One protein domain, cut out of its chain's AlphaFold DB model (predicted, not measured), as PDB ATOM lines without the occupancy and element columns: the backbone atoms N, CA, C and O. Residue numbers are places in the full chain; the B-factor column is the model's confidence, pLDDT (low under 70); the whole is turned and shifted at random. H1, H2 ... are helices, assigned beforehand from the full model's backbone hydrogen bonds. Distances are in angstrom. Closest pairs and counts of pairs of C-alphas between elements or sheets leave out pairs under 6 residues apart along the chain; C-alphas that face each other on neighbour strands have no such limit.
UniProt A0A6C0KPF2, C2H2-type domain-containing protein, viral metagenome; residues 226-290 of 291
ATOM      1  N   LEU A 226      64.598  42.802 -99.694       59.91
ATOM      2  CA  LEU A 226      65.723  42.005-100.168       59.91
ATOM      3  C   LEU A 226      65.189  40.654-100.665       59.91
ATOM      4  O   LEU A 226      64.518  39.957 -99.893       59.91
ATOM      5  N   PRO A 227      65.510  40.219-101.896       61.34
ATOM      6  CA  PRO A 227      65.256  38.842-102.274       61.34
ATOM      7  C   PRO A 227      66.035  37.923-101.321       61.34
ATOM      8  O   PRO A 227      67.257  38.011-101.216       61.34
ATOM      9  N   LYS A 228      65.334  37.030-100.607       67.00
ATOM     10  CA  LYS A 228      65.947  36.105 -99.627       67.00
ATOM     11  C   LYS A 228      66.951  35.134-100.265       67.00
ATOM     12  O   LYS A 228      67.796  34.570 -99.574       67.00
ATOM     13  N   LYS A 229      66.845  34.921-101.579       71.12
ATOM     14  CA  LYS A 229      67.701  34.038-102.376       71.12
ATOM     15  C   LYS A 229      68.585  34.876-103.297       71.12
ATOM     16  O   LYS A 229      68.157  35.904-103.811       71.12
ATOM     17  N   GLY A 230      69.811  34.414-103.539       66.81
ATOM     18  CA  GLY A 230      70.685  35.034-104.536       66.81
ATOM     19  C   GLY A 230      70.048  35.014-105.929       66.81
ATOM     20  O   GLY A 230      69.340  34.069-106.272       66.81
ATOM     21  N   ILE A 231      70.337  36.035-106.742       63.44
ATOM     22  CA  ILE A 231      69.732  36.230-108.073       63.44
ATOM     23  C   ILE A 231      69.871  34.978-108.951       63.44
ATOM     24  O   ILE A 231      68.912  34.589-109.599       63.44
ATOM     25  N   HIS A 232      71.019  34.290-108.919       61.12
ATOM     26  CA  HIS A 232      71.222  33.061-109.695       61.12
ATOM     27  C   HIS A 232      70.236  31.945-109.318       61.12
ATOM     28  O   HIS A 232      69.725  31.281-110.209       61.12
ATOM     29  N   ARG A 233      69.913  31.773-108.025       74.44
ATOM     30  CA  ARG A 233      68.917  30.788-107.576       74.44
ATOM     31  C   ARG A 233      67.507  31.194-107.966       74.44
ATOM     32  O   ARG A 233      66.727  30.332-108.330       74.44
ATOM     33  N   LEU A 234      67.191  32.488-107.911       75.81
ATOM     34  CA  LEU A 234      65.894  32.988-108.374       75.81
ATOM     35  C   LEU A 234      65.718  32.765-109.873       75.81
ATOM     36  O   LEU A 234      64.670  32.302-110.301       75.81
ATOM     37  N   VAL A 235      66.755  33.054-110.658       77.62
ATOM     38  CA  VAL A 235      66.765  32.786-112.097       77.62
ATOM     39  C   VAL A 235      66.669  31.286-112.355       77.62
ATOM     40  O   VAL A 235      65.919  30.881-113.226       77.62
ATOM     41  N   GLU A 236      67.369  30.450-111.596       80.00
ATOM     42  CA  GLU A 236      67.338  28.995-111.759       80.00
ATOM     43  C   GLU A 236      65.988  28.375-111.385       80.00
ATOM     44  O   GLU A 236      65.474  27.551-112.136       80.00
ATOM     45  N   GLU A 237      65.372  28.812-110.286       80.75
ATOM     46  CA  GLU A 237      64.010  28.426-109.903       80.75
ATOM     47  C   GLU A 237      62.987  28.912-110.930       80.75
ATOM     48  O   GLU A 237      62.109  28.152-111.333       80.75
ATOM     49  N   TYR A 238      63.120  30.148-111.415       78.38
ATOM     50  CA  TYR A 238      62.256  30.687-112.462       78.38
ATOM     51  C   TYR A 238      62.409  29.910-113.774       78.38
ATOM     52  O   TYR A 238      61.410  29.484-114.350       78.38
ATOM     53  N   LEU A 239      63.650  29.657-114.209       73.69
ATOM     54  CA  LEU A 239      63.952  28.820-115.368       73.69
ATOM     55  C   LEU A 239      63.337  27.433-115.180       73.69
ATOM     56  O   LEU A 239      62.665  26.947-116.076       73.69
ATOM     57  N   HIS A 240      63.473  26.820-114.007       76.94
ATOM     58  CA  HIS A 240      62.838  25.539-113.714       76.94
ATOM     59  C   HIS A 240      61.304  25.615-113.810       76.94
ATOM     60  O   HIS A 240      60.679  24.721-114.372       76.94
ATOM     61  N   THR A 241      60.701  26.704-113.330       72.69
ATOM     62  CA  THR A 241      59.247  26.930-113.364       72.69
ATOM     63  C   THR A 241      58.729  27.045-114.797       72.69
ATOM     64  O   THR A 241      57.737  26.411-115.145       72.69
ATOM     65  N   ILE A 242      59.435  27.772-115.672       68.25
ATOM     66  CA  ILE A 242      59.091  27.831-117.102       68.25
ATOM     67  C   ILE A 242      59.430  26.537-117.855       68.25
ATOM     68  O   ILE A 242      59.073  26.404-119.016       68.25
ATOM     69  N   THR A 243      60.118  25.584-117.228       65.88
ATOM     70  CA  THR A 243      60.476  24.303-117.852       65.88
ATOM     71  C   THR A 243      59.601  23.144-117.354       65.88
ATOM     72  O   THR A 243      59.781  22.016-117.800       65.88
ATOM     73  N   ALA A 244      58.652  23.389-116.445       60.25
ATOM     74  CA  ALA A 244      57.854  22.359-115.770       60.25
ATOM     75  C   ALA A 244      56.715  21.772-116.641       60.25
ATOM     76  O   ALA A 244      55.564  21.716-116.214       60.25
ATOM     77  N   GLY A 245      57.031  21.354-117.868       61.59
ATOM     78  CA  GLY A 245      56.215  20.425-118.656       61.59
ATOM     79  C   GLY A 245      56.868  19.038-118.706       61.59
ATOM     80  O   GLY A 245      58.030  18.890-118.333       61.59
ATOM     81  N   ASP A 246      56.154  18.032-119.222       62.78
ATOM     82  CA  ASP A 246      56.640  16.640-119.359       62.78
ATOM     83  C   ASP A 246      57.901  16.495-120.236       62.78
ATOM     84  O   ASP A 246      58.521  15.433-120.292       62.78
ATOM     85  N   VAL A 247      58.299  17.572-120.922       67.38
ATOM     86  CA  VAL A 247      59.501  17.631-121.746       67.38
ATOM     87  C   VAL A 247      60.545  18.510-121.053       67.38
ATOM     88  O   VAL A 247      60.396  19.738-121.028       67.38
ATOM     89  N   PRO A 248      61.629  17.925-120.511       76.56
ATOM     90  CA  PRO A 248      62.680  18.713-119.892       76.56
ATOM     91  C   PRO A 248      63.318  19.639-120.942       76.56
ATOM     92  O   PRO A 248      63.638  19.226-122.052       76.56
ATOM     93  N   PHE A 249      63.515  20.905-120.570       86.81
ATOM     94  CA  PHE A 249      64.177  21.958-121.358       86.81
ATOM     95  C   PHE A 249      63.415  22.481-122.588       86.81
ATOM     96  O   PHE A 249      64.036  22.892-123.572       86.81
ATOM     97  N   GLN A 250      62.082  22.530-122.540       88.56
ATOM     98  CA  GLN A 250      61.289  23.246-123.543       88.56
ATOM     99  C   GLN A 250      61.129  24.736-123.196       88.56
ATOM    100  O   GLN A 250      60.700  25.093-122.104       88.56
ATOM    101  N   CYS A 251      61.435  25.628-124.141       84.38
ATOM    102  CA  CYS A 251      61.205  27.065-123.971       84.38
ATOM    103  C   CYS A 251      59.704  27.379-124.007       84.38
ATOM    104  O   CYS A 251      59.033  27.096-124.997       84.38
ATOM    105  N   THR A 252      59.160  28.021-122.972       87.12
ATOM    106  CA  THR A 252      57.734  28.396-122.914       87.12
ATOM    107  C   THR A 252      57.308  29.371-123.998       87.12
ATOM    108  O   THR A 252      56.146  29.324-124.407       87.12
ATOM    109  N   PHE A 253      58.224  30.216-124.472       86.00
ATOM    110  CA  PHE A 253      57.930  31.288-125.423       86.00
ATOM    111  C   PHE A 253      57.896  30.790-126.869       86.00
ATOM    112  O   PHE A 253      56.906  30.992-127.561       86.00
ATOM    113  N   CYS A 254      58.951  30.107-127.326       89.00
ATOM    114  CA  CYS A 254      59.051  29.630-128.711       89.00
ATOM    115  C   CYS A 254      58.807  28.123-128.877       89.00
ATOM    116  O   CYS A 254      58.892  27.614-129.989       89.00
ATOM    117  N   LYS A 255      58.540  27.400-127.781       91.25
ATOM    118  CA  LYS A 255      58.299  25.945-127.742       91.25
ATOM    119  C   LYS A 255      59.464  25.075-128.228       91.25
ATOM    120  O   LYS A 255      59.296  23.863-128.356       91.25
ATOM    121  N   LEU A 256      60.651  25.656-128.430       89.38
ATOM    122  CA  LEU A 256      61.863  24.918-128.781       89.38
ATOM    123  C   LEU A 256      62.236  23.949-127.657       89.38
ATOM    124  O   LEU A 256      62.456  24.371-126.522       89.38
ATOM    125  N   VAL A 257      62.352  22.668-127.995       91.94
ATOM    126  CA  VAL A 257      62.843  21.627-127.089       91.94
ATOM    127  C   VAL A 257      64.365  21.576-127.181       91.94
ATOM    128  O   VAL A 257      64.925  21.357-128.255       91.94
ATOM    129  N   CYS A 258      65.044  21.802-126.061       90.31
ATOM    130  CA  CYS A 258      66.495  21.693-125.967       90.31
ATOM    131  C   CYS A 258      66.897  20.299-125.473       90.31
ATOM    132  O   CYS A 258      66.239  19.707-124.628       90.31
ATOM    133  N   THR A 259      68.015  19.773-125.975       93.50
ATOM    134  CA  THR A 259      68.489  18.425-125.612       93.50
ATOM    135  C   THR A 259      69.033  18.338-124.189       93.50
ATOM    136  O   THR A 259      69.055  17.266-123.593       93.50
ATOM    137  N   ASN A 260      69.517  19.455-123.643       90.06
ATOM    138  CA  ASN A 260      70.044  19.541-122.290       90.06
ATOM    139  C   ASN A 260      69.995  20.981-121.766       90.06
ATOM    140  O   ASN A 260      69.746  21.943-122.502       90.06
ATOM    141  N   ARG A 261      70.313  21.125-120.480       87.44
ATOM    142  CA  ARG A 261      70.347  22.405-119.774       87.44
ATOM    143  C   ARG A 261      71.297  23.435-120.398       87.44
ATOM    144  O   ARG A 261      70.938  24.604-120.499       87.44
ATOM    145  N   ASN A 262      72.484  23.029-120.851       89.69
ATOM    146  CA  ASN A 262      73.438  23.959-121.465       89.69
ATOM    147  C   ASN A 262      72.913  24.502-122.801       89.69
ATOM    148  O   ASN A 262      73.059  25.692-123.078       89.69
ATOM    149  N   ALA A 263      72.265  23.659-123.608       92.56
ATOM    150  CA  ALA A 263      71.605  24.075-124.842       92.56
ATOM    151  C   ALA A 263      70.458  25.060-124.560       92.56
ATOM    152  O   ALA A 263      70.323  26.054-125.270       92.56
ATOM    153  N   PHE A 264      69.707  24.846-123.478       88.88
ATOM    154  CA  PHE A 264      68.653  25.757-123.029       88.88
ATOM    155  C   PHE A 264      69.195  27.123-122.584       88.88
ATOM    156  O   PHE A 264      68.694  28.165-123.002       88.88
ATOM    157  N   HIS A 265      70.285  27.149-121.813       87.56
ATOM    158  CA  HIS A 265      70.962  28.404-121.463       87.56
ATOM    159  C   HIS A 265      71.499  29.119-122.715       87.56
ATOM    160  O   HIS A 265      71.320  30.329-122.877       87.56
ATOM    161  N   LYS A 266      72.114  28.370-123.642       90.94
ATOM    162  CA  LYS A 266      72.605  28.912-124.917       90.94
ATOM    163  C   LYS A 266      71.468  29.450-125.788       90.94
ATOM    164  O   LYS A 266      71.675  30.443-126.485       90.94
ATOM    165  N   HIS A 267      70.277  28.850-125.734       91.06
ATOM    166  CA  HIS A 267      69.083  29.350-126.413       91.06
ATOM    167  C   HIS A 267      68.730  30.771-125.947       91.06
ATOM    168  O   HIS A 267      68.624  31.656-126.790       91.06
ATOM    169  N   PHE A 268      68.666  31.038-124.637       86.62
ATOM    170  CA  PHE A 268      68.420  32.399-124.132       86.62
ATOM    171  C   PHE A 268      69.565  33.374-124.412       86.62
ATOM    172  O   PHE A 268      69.336  34.576-124.500       86.62
ATOM    173  N   HIS A 269      70.793  32.889-124.580       87.25
ATOM    174  CA  HIS A 269      71.896  33.745-125.012       87.25
ATOM    175  C   HIS A 269      71.819  34.091-126.510       87.25
ATOM    176  O   HIS A 269      72.187  35.188-126.916       87.25
ATOM    177  N   SER A 270      71.359  33.157-127.347       88.94
ATOM    178  CA  SER A 270      71.380  33.299-128.813       88.94
ATOM    179  C   SER A 270      70.078  33.872-129.380       88.94
ATOM    180  O   SER A 270      70.078  34.435-130.470       88.94
ATOM    181  N   PHE A 271      68.963  33.727-128.660       86.69
ATOM    182  CA  PHE A 271      67.635  34.126-129.109       86.69
ATOM    183  C   PHE A 271      67.104  35.290-128.263       86.69
ATOM    184  O   PHE A 271      66.402  35.112-127.265       86.69
ATOM    185  N   ILE A 272      67.459  36.506-128.688       79.94
ATOM    186  CA  ILE A 272      67.230  37.767-127.959       79.94
ATOM    187  C   ILE A 272      65.752  37.966-127.590       79.94
ATOM    188  O   ILE A 272      65.455  38.422-126.489       79.94
ATOM    189  N   ALA A 273      64.815  37.592-128.467       72.81
ATOM    190  CA  ALA A 273      63.384  37.743-128.200       72.81
ATOM    191  C   ALA A 273      62.928  36.925-126.977       72.81
ATOM    192  O   ALA A 273      62.284  37.465-126.080       72.81
ATOM    193  N   CYS A 274      63.329  35.652-126.884       78.00
ATOM    194  CA  CYS A 274      63.003  34.804-125.734       78.00
ATOM    195  C   CYS A 274      63.686  35.298-124.454       78.00
ATOM    196  O   CYS A 274      63.083  35.235-123.387       78.00
ATOM    197  N   ASN A 275      64.904  35.839-124.553       82.62
ATOM    198  CA  ASN A 275      65.590  36.467-123.422       82.62
ATOM    199  C   ASN A 275      64.810  37.669-122.874       82.62
ATOM    200  O   ASN A 275      64.504  37.717-121.685       82.62
ATOM    201  N   ARG A 276      64.419  38.596-123.757       79.00
ATOM    202  CA  ARG A 276      63.644  39.788-123.385       79.00
ATOM    203  C   ARG A 276      62.306  39.412-122.737       79.00
ATOM    204  O   ARG A 276      61.940  40.002-121.724       79.00
ATOM    205  N   MET A 277      61.608  38.403-123.265       76.94
ATOM    206  CA  MET A 277      60.360  37.906-122.669       76.94
ATOM    207  C   MET A 277      60.572  37.254-121.297       76.94
ATOM    208  O   MET A 277      59.823  37.547-120.367       76.94
ATOM    209  N   ALA A 278      61.608  36.421-121.149       79.56
ATOM    210  CA  ALA A 278      61.965  35.820-119.864       79.56
ATOM    211  C   ALA A 278      62.298  36.885-118.814       79.56
ATOM    212  O   ALA A 278      61.860  36.778-117.672       79.56
ATOM    213  N   LEU A 279      63.027  37.935-119.204       79.44
ATOM    214  CA  LEU A 279      63.351  39.055-118.323       79.44
ATOM    215  C   LEU A 279      62.097  39.831-117.900       79.44
ATOM    216  O   LEU A 279      61.975  40.193-116.732       79.44
ATOM    217  N   ALA A 280      61.161  40.071-118.823       75.81
ATOM    218  CA  ALA A 280      59.909  40.761-118.521       75.81
ATOM    219  C   ALA A 280      59.041  39.971-117.530       75.81
ATOM    220  O   ALA A 280      58.537  40.539-116.563       75.81
ATOM    221  N   GLU A 281      58.899  38.660-117.724       80.25
ATOM    222  CA  GLU A 281      58.179  37.801-116.778       80.25
ATOM    223  C   GLU A 281      58.905  37.678-115.436       80.25
ATOM    224  O   GLU A 281      58.273  37.766-114.384       80.25
ATOM    225  N   PHE A 282      60.234  37.560-115.443       82.94
ATOM    226  CA  PHE A 282      61.019  37.592-114.213       82.94
ATOM    227  C   PHE A 282      60.789  38.898-113.439       82.94
ATOM    228  O   PHE A 282      60.564  38.864-112.232       82.94
ATOM    229  N   ALA A 283      60.771  40.046-114.121       81.12
ATOM    230  CA  ALA A 283      60.486  41.335-113.498       81.12
ATOM    231  C   ALA A 283      59.076  41.391-112.885       81.12
ATOM    232  O   ALA A 283      58.934  41.884-111.767       81.12
ATOM    233  N   LYS A 284      58.054  40.835-113.555       82.75
ATOM    234  CA  LYS A 284      56.692  40.727-112.994       82.75
ATOM    235  C   LYS A 284      56.655  39.856-111.740       82.75
ATOM    236  O   LYS A 284      56.052  40.247-110.749       82.75
ATOM    237  N   GLN A 285      57.320  38.701-111.765       78.12
ATOM    238  CA  GLN A 285      57.396  37.799-110.611       78.12
ATOM    239  C   GLN A 285      58.103  38.462-109.428       78.12
ATOM    240  O   GLN A 285      57.642  38.369-108.294       78.12
ATOM    241  N   ILE A 286      59.191  39.190-109.693       79.62
ATOM    242  CA  ILE A 286      59.838  40.011-108.673       79.62
ATOM    243  C   ILE A 286      58.870  41.080-108.169       79.62
ATOM    244  O   ILE A 286      58.758  41.229-106.970       79.62
ATOM    245  N   GLN A 287      58.122  41.777-109.020       79.88
ATOM    246  CA  GLN A 287      57.174  42.793-108.562       79.88
ATOM    247  C   GLN A 287      56.064  42.212-107.665       79.88
ATOM    248  O   GLN A 287      55.755  42.811-106.638       79.88
ATOM    249  N   LEU A 288      55.534  41.029-107.994       76.69
ATOM    250  CA  LEU A 288      54.527  40.324-107.188       76.69
ATOM    251  C   LEU A 288      55.043  39.882-105.816       76.69
ATOM    252  O   LEU A 288      54.270  39.797-104.871       76.69
ATOM    253  N   LEU A 289      56.342  39.606-105.675       71.12
ATOM    254  CA  LEU A 289      56.930  39.277-104.372       71.12
ATOM    255  C   LEU A 289      57.009  40.493-103.425       71.12
ATOM    256  O   LEU A 289      57.385  40.328-102.264       71.12
ATOM    257  N   TYR A 290      56.747  41.705-103.929       66.56
ATOM    258  CA  TYR A 290      56.972  42.976-103.233       66.56
ATOM    259  C   TYR A 290      55.673  43.770-103.010       66.56
ATOM    260  O   TYR A 290      55.728  44.832-102.389       66.56
TER     261      TYR A 290
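Overview. This is residues 226 to 290 of the 291 residues of the protein "C2H2-type domain-containing protein" of viral metagenome (UniProt A0A6C0KPF2). H1 and the longest helix, H3, cross at a wide angle with a narrow gap between them, while H2 turns off the beginning of H3 at a sharp corner. A long unnamed link, residues 243 to 260, loops from H1 to H2 at the end of the domain away from residues 226 and 290. The printed part has 65 residues with three named helices, in the order H1, H2, H3, and no named strand, and its class is all helix. The whole is compact, with a radius of gyration of the C-alphas of 12.0 A, yet elongated in outline, spanning 35 by 21 by 18 A. Residues 228 to 233, of which 231 to 233 belong to H1, stick out.

Arrangement. H1, residues 231 to 242, is close to but not clearly touching H3, residues 272 to 288. Their closest C-alphas, those of Tyr 238 and Phe 282, are 7.2 A apart. The lines of H1 and H3 are about perpendicular, at 75 degrees, and their centres are 11.3 A apart. H2, residues 261 to 270, follows H1 in the chain but is apart from it. H2 and H3 only just touch, and only at the corner by their link, with 3 pairs of C-alphas within 8 A. The closest C-alphas of H2 and H3, those of Phe 268 and Asn 275, are 5.0 A apart. H3 touches H2 with residues 274 to 275 alone. The lines of H2 and H3 are also about perpendicular, at 75 degrees. In H1, H2 and H3, every O i to N i+4 pair is within hydrogen-bond range.

Along the chain. H1 runs from Ile 231 to Ile 242, 16.3 A from first to last C-alpha, and begins with C-alpha 231 at (69.732, 36.230, -108.073). H2 runs from Arg 261, with its C-alpha at (70.347, 22.405, -119.774), to Ser 270, over 14.2 A. H3 runs from Ile 272 to Leu 288 over 24.5 A and ends with C-alpha 288 at (54.527, 40.324, -107.188).

Size, cuts and confidence. The two C-alphas farthest apart, those of Thr 259 and Tyr 290, are 35.2 A apart. The C-alphas of the first and last printed residues, Leu 226 and Tyr 290, are 9.3 A apart. The printed part has no cut. The link from H1 to H2 is long, with 18 residues, and the link from H2 to H3 is tight, with 1 residue. The mean pLDDT of the printed part is 79.0, and residues 226 to 228, 230 to 232, 242 to 247 and 290 are under 70.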